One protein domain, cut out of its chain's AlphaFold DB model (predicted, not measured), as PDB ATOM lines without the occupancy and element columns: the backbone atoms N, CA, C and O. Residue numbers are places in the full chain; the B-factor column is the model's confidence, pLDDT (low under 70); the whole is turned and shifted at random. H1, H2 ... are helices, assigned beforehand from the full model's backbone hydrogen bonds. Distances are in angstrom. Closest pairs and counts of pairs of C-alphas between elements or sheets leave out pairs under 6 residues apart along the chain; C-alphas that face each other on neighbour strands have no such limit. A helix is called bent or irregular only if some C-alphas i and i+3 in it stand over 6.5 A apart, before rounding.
ATOM      1  N   THR A 194     135.948 172.315 170.140       86.38
ATOM      2  CA  THR A 194     135.659 173.702 169.745       86.38
ATOM      3  C   THR A 194     136.602 174.229 168.662       86.38
ATOM      4  O   THR A 194     136.185 175.067 167.863       86.38
ATOM      5  N   SER A 195     137.832 173.712 168.600       88.81
ATOM      6  CA  SER A 195     138.860 174.079 167.617       88.81
ATOM      7  C   SER A 195     138.867 173.207 166.354       88.81
ATOM      8  O   SER A 195     139.575 173.532 165.399       88.81
ATOM      9  N   LEU A 196     138.066 172.133 166.321       89.19
ATOM     10  CA  LEU A 196     137.881 171.308 165.128       89.19
ATOM     11  C   LEU A 196     137.199 172.099 164.004       89.19
ATOM     12  O   LEU A 196     136.225 172.829 164.225       89.19
ATOM     13  N   SER A 197     137.680 171.889 162.781       91.06
ATOM     14  CA  SER A 197     137.012 172.346 161.562       91.06
ATOM     15  C   SER A 197     135.686 171.613 161.345       91.06
ATOM     16  O   SER A 197     135.477 170.509 161.845       91.06
ATOM     17  N   ASP A 198     134.791 172.195 160.546       87.81
ATOM     18  CA  ASP A 198     133.487 171.579 160.257       87.81
ATOM     19  C   ASP A 198     133.628 170.189 159.615       87.81
ATOM     20  O   ASP A 198     132.850 169.289 159.912       87.81
ATOM     21  N   LYS A 199     134.676 169.984 158.800       87.50
ATOM     22  CA  LYS A 199     134.996 168.675 158.210       87.50
ATOM     23  C   LYS A 199     135.450 167.660 159.257       87.50
ATOM     24  O   LYS A 199     135.034 166.512 159.199       87.50
ATOM     25  N   GLU A 200     136.284 168.072 160.211       87.75
ATOM     26  CA  GLU A 200     136.717 167.207 161.316       87.75
ATOM     27  C   GLU A 200     135.534 166.845 162.224       87.75
ATOM     28  O   GLU A 200     135.390 165.688 162.607       87.75
ATOM     29  N   LYS A 201     134.632 167.793 162.502       88.88
ATOM     30  CA  LYS A 201     133.392 167.522 163.245       88.88
ATOM     31  C   LYS A 201     132.482 166.540 162.507       88.88
ATOM     32  O   LYS A 201     131.953 165.635 163.139       88.88
ATOM     33  N   GLU A 202     132.338 166.667 161.186       86.44
ATOM     34  CA  GLU A 202     131.555 165.729 160.367       86.44
ATOM     35  C   GLU A 202     132.158 164.312 160.375       86.44
ATOM     36  O   GLU A 202     131.431 163.320 160.431       86.44
ATOM     37  N   ILE A 203     133.490 164.204 160.337       84.62
ATOM     38  CA  ILE A 203     134.196 162.919 160.434       84.62
ATOM     39  C   ILE A 203     133.981 162.295 161.817       84.62
ATOM     40  O   ILE A 203     133.597 161.129 161.894       84.62
ATOM     41  N   LEU A 204     134.140 163.077 162.889       84.25
ATOM     42  CA  LEU A 204     133.855 162.641 164.257       84.25
ATOM     43  C   LEU A 204     132.400 162.171 164.406       84.25
ATOM     44  O   LEU A 204     132.148 161.147 165.031       84.25
ATOM     45  N   GLU A 205     131.432 162.864 163.805       83.81
ATOM     46  CA  GLU A 205     130.030 162.434 163.847       83.81
ATOM     47  C   GLU A 205     129.787 161.113 163.117       83.81
ATOM     48  O   GLU A 205     129.070 160.267 163.645       83.81
ATOM     49  N   LYS A 206     130.411 160.894 161.954       81.75
ATOM     50  CA  LYS A 206     130.320 159.611 161.234       81.75
ATOM     51  C   LYS A 206     130.914 158.460 162.042       81.75
ATOM     52  O   LYS A 206     130.322 157.386 162.080       81.75
ATOM     53  N   ILE A 207     132.043 158.700 162.707       78.81
ATOM     54  CA  ILE A 207     132.680 157.736 163.611       78.81
ATOM     55  C   ILE A 207     131.726 157.383 164.759       78.81
ATOM     56  O   ILE A 207     131.399 156.214 164.948       78.81
ATOM     57  N   LEU A 208     131.198 158.396 165.454       76.06
ATOM     58  CA  LEU A 208     130.292 158.203 166.589       76.06
ATOM     59  C   LEU A 208     128.970 157.523 166.194       76.06
ATOM     60  O   LEU A 208     128.412 156.745 166.970       76.06
ATOM     61  N   GLN A 209     128.462 157.800 164.992       71.06
ATOM     62  CA  GLN A 209     127.237 157.199 164.470       71.06
ATOM     63  C   GLN A 209     127.438 155.723 164.101       71.06
ATOM     64  O   GLN A 209     126.583 154.900 164.413       71.06
ATOM     65  N   ASN A 210     128.585 155.366 163.519       64.06
ATOM     66  CA  ASN A 210     128.927 153.970 163.233       64.06
ATOM     67  C   ASN A 210     129.167 153.147 164.513       64.06
ATOM     68  O   ASN A 210     128.957 151.938 164.512       64.06
ATOM     69  N   THR A 211     129.545 153.792 165.622       59.81
ATOM     70  CA  THR A 211     129.651 153.153 166.945       59.81
ATOM     71  C   THR A 211     128.327 153.041 167.711       59.81
ATOM     72  O   THR A 211     128.328 152.526 168.821       59.81
ATOM     73  N   GLN A 212     127.175 153.472 167.176       51.44
ATOM     74  CA  GLN A 212     125.892 153.259 167.874       51.44
ATOM     75  C   GLN A 212     125.504 151.774 167.999       51.44
ATOM     76  O   GLN A 212     124.762 151.432 168.918       51.44
ATOM     77  N   ASP A 213     126.052 150.907 167.140       43.50
ATOM     78  CA  ASP A 213     125.789 149.461 167.115       43.50
ATOM     79  C   ASP A 213     126.973 148.608 167.636       43.50
ATOM     80  O   ASP A 213     126.896 147.378 167.644       43.50
ATOM     81  N   ILE A 214     128.074 149.234 168.081       43.72
ATOM     82  CA  ILE A 214     129.310 148.565 168.531       43.72
ATOM     83  C   ILE A 214     129.750 149.166 169.885       43.72
ATOM     84  O   ILE A 214     129.717 150.384 170.035       43.72
ATOM     85  N   PRO A 215     130.174 148.369 170.889       45.94
ATOM     86  CA  PRO A 215     130.592 148.888 172.196       45.94
ATOM     87  C   PRO A 215     131.678 149.974 172.093       45.94
ATOM     88  O   PRO A 215     132.585 149.869 171.274       45.94
ATOM     89  N   ALA A 216     131.633 150.980 172.975       46.09
ATOM     90  CA  ALA A 216     132.526 152.154 172.987       46.09
ATOM     91  C   ALA A 216     134.042 151.851 173.087       46.09
ATOM     92  O   ALA A 216     134.854 152.762 172.967       46.09
ATOM     93  N   TYR A 217     134.421 150.584 173.273       51.44
ATOM     94  CA  TYR A 217     135.794 150.081 173.366       51.44
ATOM     95  C   TYR A 217     136.616 150.218 172.062       51.44
ATOM     96  O   TYR A 217     137.830 150.066 172.088       51.44
ATOM     97  N   PHE A 218     135.989 150.521 170.918       55.28
ATOM     98  CA  PHE A 218     136.682 150.680 169.622       55.28
ATOM     99  C   PHE A 218     137.057 152.133 169.265       55.28
ATOM    100  O   PHE A 218     137.581 152.383 168.172       55.28
ATOM    101  N   LEU A 219     136.761 153.089 170.152       66.75
ATOM    102  CA  LEU A 219     137.133 154.493 169.986       66.75
ATOM    103  C   LEU A 219     138.542 154.743 170.533       66.75
ATOM    104  O   LEU A 219     138.939 154.158 171.536       66.75
ATOM    105  N   THR A 220     139.291 155.628 169.882       73.50
ATOM    106  CA  THR A 220     140.590 156.093 170.389       73.50
ATOM    107  C   THR A 220     140.400 157.051 171.569       73.50
ATOM    108  O   THR A 220     139.346 157.678 171.695       73.50
ATOM    109  N   ASP A 221     141.426 157.238 172.406       69.50
ATOM    110  CA  ASP A 221     141.382 158.197 173.527       69.50
ATOM    111  C   ASP A 221     141.001 159.616 173.071       69.50
ATOM    112  O   ASP A 221     140.243 160.323 173.741       69.50
ATOM    113  N   ASP A 222     141.475 160.009 171.887       73.06
ATOM    114  CA  ASP A 222     141.158 161.293 171.267       73.06
ATOM    115  C   ASP A 222     139.688 161.376 170.827       73.06
ATOM    116  O   ASP A 222     139.031 162.392 171.056       73.06
ATOM    117  N   GLU A 223     139.134 160.310 170.245       78.25
ATOM    118  CA  GLU A 223     137.717 160.243 169.872       78.25
ATOM    119  C   GLU A 223     136.804 160.243 171.106       78.25
ATOM    120  O   GLU A 223     135.773 160.920 171.102       78.25
ATOM    121  N   ILE A 224     137.191 159.540 172.177       72.75
ATOM    122  CA  ILE A 224     136.463 159.516 173.453       72.75
ATOM    123  C   ILE A 224     136.441 160.920 174.057       72.75
ATOM    124  O   ILE A 224     135.356 161.454 174.306       72.75
ATOM    125  N   ARG A 225     137.606 161.564 174.208       82.12
ATOM    126  CA  ARG A 225     137.717 162.941 174.716       82.12
ATOM    127  C   ARG A 225     136.889 163.918 173.883       82.12
ATOM    128  O   ARG A 225     136.115 164.704 174.426       82.12
ATOM    129  N   LEU A 226     137.001 163.857 172.556       83.12
ATOM    130  CA  LEU A 226     136.241 164.721 171.651       83.12
ATOM    131  C   LEU A 226     134.732 164.462 171.717       83.12
ATOM    132  O   LEU A 226     133.947 165.400 171.559       83.12
ATOM    133  N   SER A 227     134.308 163.221 171.969       78.12
ATOM    134  CA  SER A 227     132.897 162.880 172.172       78.12
ATOM    135  C   SER A 227     132.335 163.488 173.464       78.12
ATOM    136  O   SER A 227     131.215 164.008 173.458       78.12
ATOM    137  N   GLU A 228     133.125 163.497 174.540       78.44
ATOM    138  CA  GLU A 228     132.776 164.121 175.819       78.44
ATOM    139  C   GLU A 228     132.711 165.651 175.676       78.44
ATOM    140  O   GLU A 228     131.710 166.270 176.043       78.44
ATOM    141  N   GLU A 229     133.722 166.271 175.058       83.62
ATOM    142  CA  GLU A 229     133.745 167.716 174.788       83.62
ATOM    143  C   GLU A 229     132.585 168.155 173.879       83.62
ATOM    144  O   GLU A 229     131.976 169.206 174.100       83.62
ATOM    145  N   ARG A 230     132.229 167.336 172.878       87.19
ATOM    146  CA  ARG A 230     131.040 167.542 172.038       87.19
ATOM    147  C   ARG A 230     129.770 167.567 172.872       87.19
ATOM    148  O   ARG A 230     128.947 168.460 172.677       87.19
ATOM    149  N   TYR A 231     129.600 166.592 173.764       78.31
ATOM    150  CA  TYR A 231     128.419 166.501 174.618       78.31
ATOM    151  C   TYR A 231     128.285 167.746 175.503       78.31
ATOM    152  O   TYR A 231     127.229 168.378 175.508       78.31
ATOM    153  N   GLN A 232     129.376 168.166 176.154       79.75
ATOM    154  CA  GLN A 232     129.410 169.382 176.973       79.75
ATOM    155  C   GLN A 232     129.046 170.630 176.157       79.75
ATOM    156  O   GLN A 232     128.154 171.392 176.535       79.75
ATOM    157  N   PHE A 233     129.659 170.805 174.982       86.12
ATOM    158  CA  PHE A 233     129.375 171.938 174.099       86.12
ATOM    159  C   PHE A 233     127.913 171.960 173.622       86.12
ATOM    160  O   PHE A 233     127.274 173.015 173.584       86.12
ATOM    161  N   GLN A 234     127.354 170.800 173.263       82.69
ATOM    162  CA  GLN A 234     125.946 170.684 172.876       82.69
ATOM    163  C   GLN A 234     125.005 170.999 174.042       82.69
ATOM    164  O   GLN A 234     123.977 171.653 173.844       82.69
ATOM    165  N   GLU A 235     125.347 170.580 175.258       80.31
ATOM    166  CA  GLU A 235     124.557 170.866 176.449       80.31
ATOM    167  C   GLU A 235     124.561 172.362 176.796       80.31
ATOM    168  O   GLU A 235     123.502 172.931 177.082       80.31
ATOM    169  N   GLU A 236     125.712 173.032 176.696       85.88
ATOM    170  CA  GLU A 236     125.826 174.486 176.849       85.88
ATOM    171  C   GLU A 236     124.986 175.234 175.810       85.88
ATOM    172  O   GLU A 236     124.218 176.136 176.162       85.88
ATOM    173  N   GLN A 237     125.055 174.827 174.537       85.19
ATOM    174  CA  GLN A 237     124.211 175.411 173.494       85.19
ATOM    175  C   GLN A 237     122.725 175.180 173.759       85.19
ATOM    176  O   GLN A 237     121.917 176.092 173.569       85.19
ATOM    177  N   ARG A 238     122.341 173.987 174.225       79.19
ATOM    178  CA  ARG A 238     120.954 173.680 174.590       79.19
ATOM    179  C   ARG A 238     120.472 174.601 175.710       79.19
ATOM    180  O   ARG A 238     119.411 175.205 175.563       79.19
ATOM    181  N   LYS A 239     121.261 174.768 176.778       81.00
ATOM    182  CA  LYS A 239     120.957 175.677 177.898       81.00
ATOM    183  C   LYS A 239     120.834 177.128 177.421       81.00
ATOM    184  O   LYS A 239     119.860 177.803 177.757       81.00
ATOM    185  N   ALA A 240     121.762 177.602 176.587       83.94
ATOM    186  CA  ALA A 240     121.723 178.953 176.026       83.94
ATOM    187  C   ALA A 240     120.491 179.182 175.131       83.94
ATOM    188  O   ALA A 240     119.799 180.193 175.272       83.94
ATOM    189  N   ASN A 241     120.168 178.225 174.258       82.06
ATOM    190  CA  ASN A 241     118.981 178.270 173.402       82.06
ATOM    191  C   ASN A 241     117.686 178.242 174.219       82.06
ATOM    192  O   ASN A 241     116.747 178.972 173.905       82.06
ATOM    193  N   GLU A 242     117.635 177.448 175.288       78.69
ATOM    194  CA  GLU A 242     116.492 177.395 176.196       78.69
ATOM    195  C   GLU A 242     116.271 178.746 176.897       78.69
ATOM    196  O   GLU A 242     115.147 179.255 176.933       78.69
ATOM    197  N   ILE A 243     117.341 179.377 177.394       77.12
ATOM    198  CA  ILE A 243     117.292 180.723 177.989       77.12
ATOM    199  C   ILE A 243     116.813 181.753 176.957       77.12
ATOM    200  O   ILE A 243     115.904 182.543 177.235       77.12
ATOM    201  N   GLN A 244     117.379 181.722 175.750       82.62
ATOM    202  CA  GLN A 244     117.022 182.640 174.672       82.62
ATOM    203  C   GLN A 244     115.556 182.479 174.251       82.62
ATOM    204  O   GLN A 244     114.846 183.469 174.059       82.62
ATOM    205  N   TRP A 245     115.072 181.241 174.150       76.69
ATOM    206  CA  TRP A 245     113.678 180.946 173.835       76.69
ATOM    207  C   TRP A 245     112.731 181.479 174.915       76.69
ATOM    208  O   TRP A 245     111.761 182.162 174.585       76.69
ATOM    209  N   LYS A 246     113.045 181.269 176.202       76.69
ATOM    210  CA  LYS A 246     112.262 181.803 177.334       76.69
ATOM    211  C   LYS A 246     112.177 183.332 177.299       76.69
ATOM    212  O   LYS A 246     111.099 183.903 177.475       76.69
ATOM    213  N   TYR A 247     113.291 184.006 177.025       81.50
ATOM    214  CA  TYR A 247     113.328 185.464 176.910       81.50
ATOM    215  C   TYR A 247     112.510 185.978 175.715       81.50
ATOM    216  O   TYR A 247     111.741 186.936 175.846       81.50
ATOM    217  N   ASN A 248     112.614 185.314 174.563       81.69
ATOM    218  CA  ASN A 248     111.809 185.630 173.384       81.69
ATOM    219  C   ASN A 248     110.313 185.401 173.628       81.69
ATOM    220  O   ASN A 248     109.497 186.232 173.227       81.69
ATOM    221  N   PHE A 249     109.950 184.331 174.338       82.06
ATOM    222  CA  PHE A 249     108.574 184.064 174.743       82.06
ATOM    223  C   PHE A 249     108.022 185.197 175.617       82.06
ATOM    224  O   PHE A 249     106.947 185.725 175.330       82.06
ATOM    225  N   LEU A 250     108.775 185.634 176.633       79.69
ATOM    226  CA  LEU A 250     108.356 186.729 177.511       79.69
ATOM    227  C   LEU A 250     108.187 188.050 176.744       79.69
ATOM    228  O   LEU A 250     107.202 188.761 176.941       79.69
ATOM    229  N   LYS A 251     109.106 188.362 175.822       82.81
ATOM    230  CA  LYS A 251     108.981 189.523 174.928       82.81
ATOM    231  C   LYS A 251     107.722 189.458 174.074       82.81
ATOM    232  O   LYS A 251     106.974 190.433 174.012       82.81
ATOM    233  N   TRP A 252     107.487 188.318 173.426       86.19
ATOM    234  CA  TRP A 252     106.324 188.119 172.566       86.19
ATOM    235  C   TRP A 252     105.019 188.221 173.360       86.19
ATOM    236  O   TRP A 252     104.058 188.838 172.909       86.19
ATOM    237  N   TYR A 253     105.019 187.703 174.585       82.06
ATOM    238  CA  TYR A 253     103.899 187.801 175.503       82.06
ATOM    239  C   TYR A 253     103.554 189.254 175.872       82.06
ATOM    240  O   TYR A 253     102.404 189.678 175.730       82.06
ATOM    241  N   VAL A 254     104.545 190.041 176.308       82.50
ATOM    242  CA  VAL A 254     104.350 191.463 176.645       82.50
ATOM    243  C   VAL A 254     103.884 192.251 175.418       82.50
ATOM    244  O   VAL A 254     102.979 193.079 175.518       82.50
ATOM    245  N   PHE A 255     104.452 191.953 174.249       86.81
ATOM    246  CA  PHE A 255     104.045 192.549 172.981       86.81
ATOM    247  C   PHE A 255     102.583 192.232 172.631       86.81
ATOM    248  O   PHE A 255     101.818 193.143 172.310       86.81
TER     249      PHE A 255
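This is residues 194 to 255 of the 507 residues of the protein "TPM_phosphatase domain-containing protein" of Leptospira ryugenii (UniProt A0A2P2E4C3). A long helix, H2, makes the length of this rod, and a shorter helix, H1, stands crosswise near its first end, much like the bar of a lopsided T. Residues 234 to 255 of H2 stick out as a free arm. The printed part has 62 residues with two named helices, H1 then H2, and no named strand: all helix. It is extended, with a radius of gyration of the C-alphas of 16.7 A and spans of 53 by 24 by 16 A.

H1, residues 198 to 213, begins at C-alpha 198 (133.487, 171.579, 160.257) and measures 24.4 A. It is only just irregular: C-alphas 210 and 213 are 6.7 A apart. H2, residues 221 to 255, measures 50.7 A and ends at C-alpha 255 (104.045, 192.549, 172.981).

H1, with residues 204 to 208 alone, only just touches residues 223 to 227 of H2, with 3 pairs of C-alphas within 8 A. The closest C-alphas, of Leu 204 and Glu 223, are 7.2 A apart. Their lines are about perpendicular, at 75 degrees. Every O i to N i+4 pair is within hydrogen-bond range in H2, and 10 of 12 in H1.

The C-alphas farthest apart, of Phe 218 and Phe 255, are 53.2 A apart. The printed part has no cut, and the link of 7 residues is short. Residues 210 to 219 and residue 221 have pLDDT under 70.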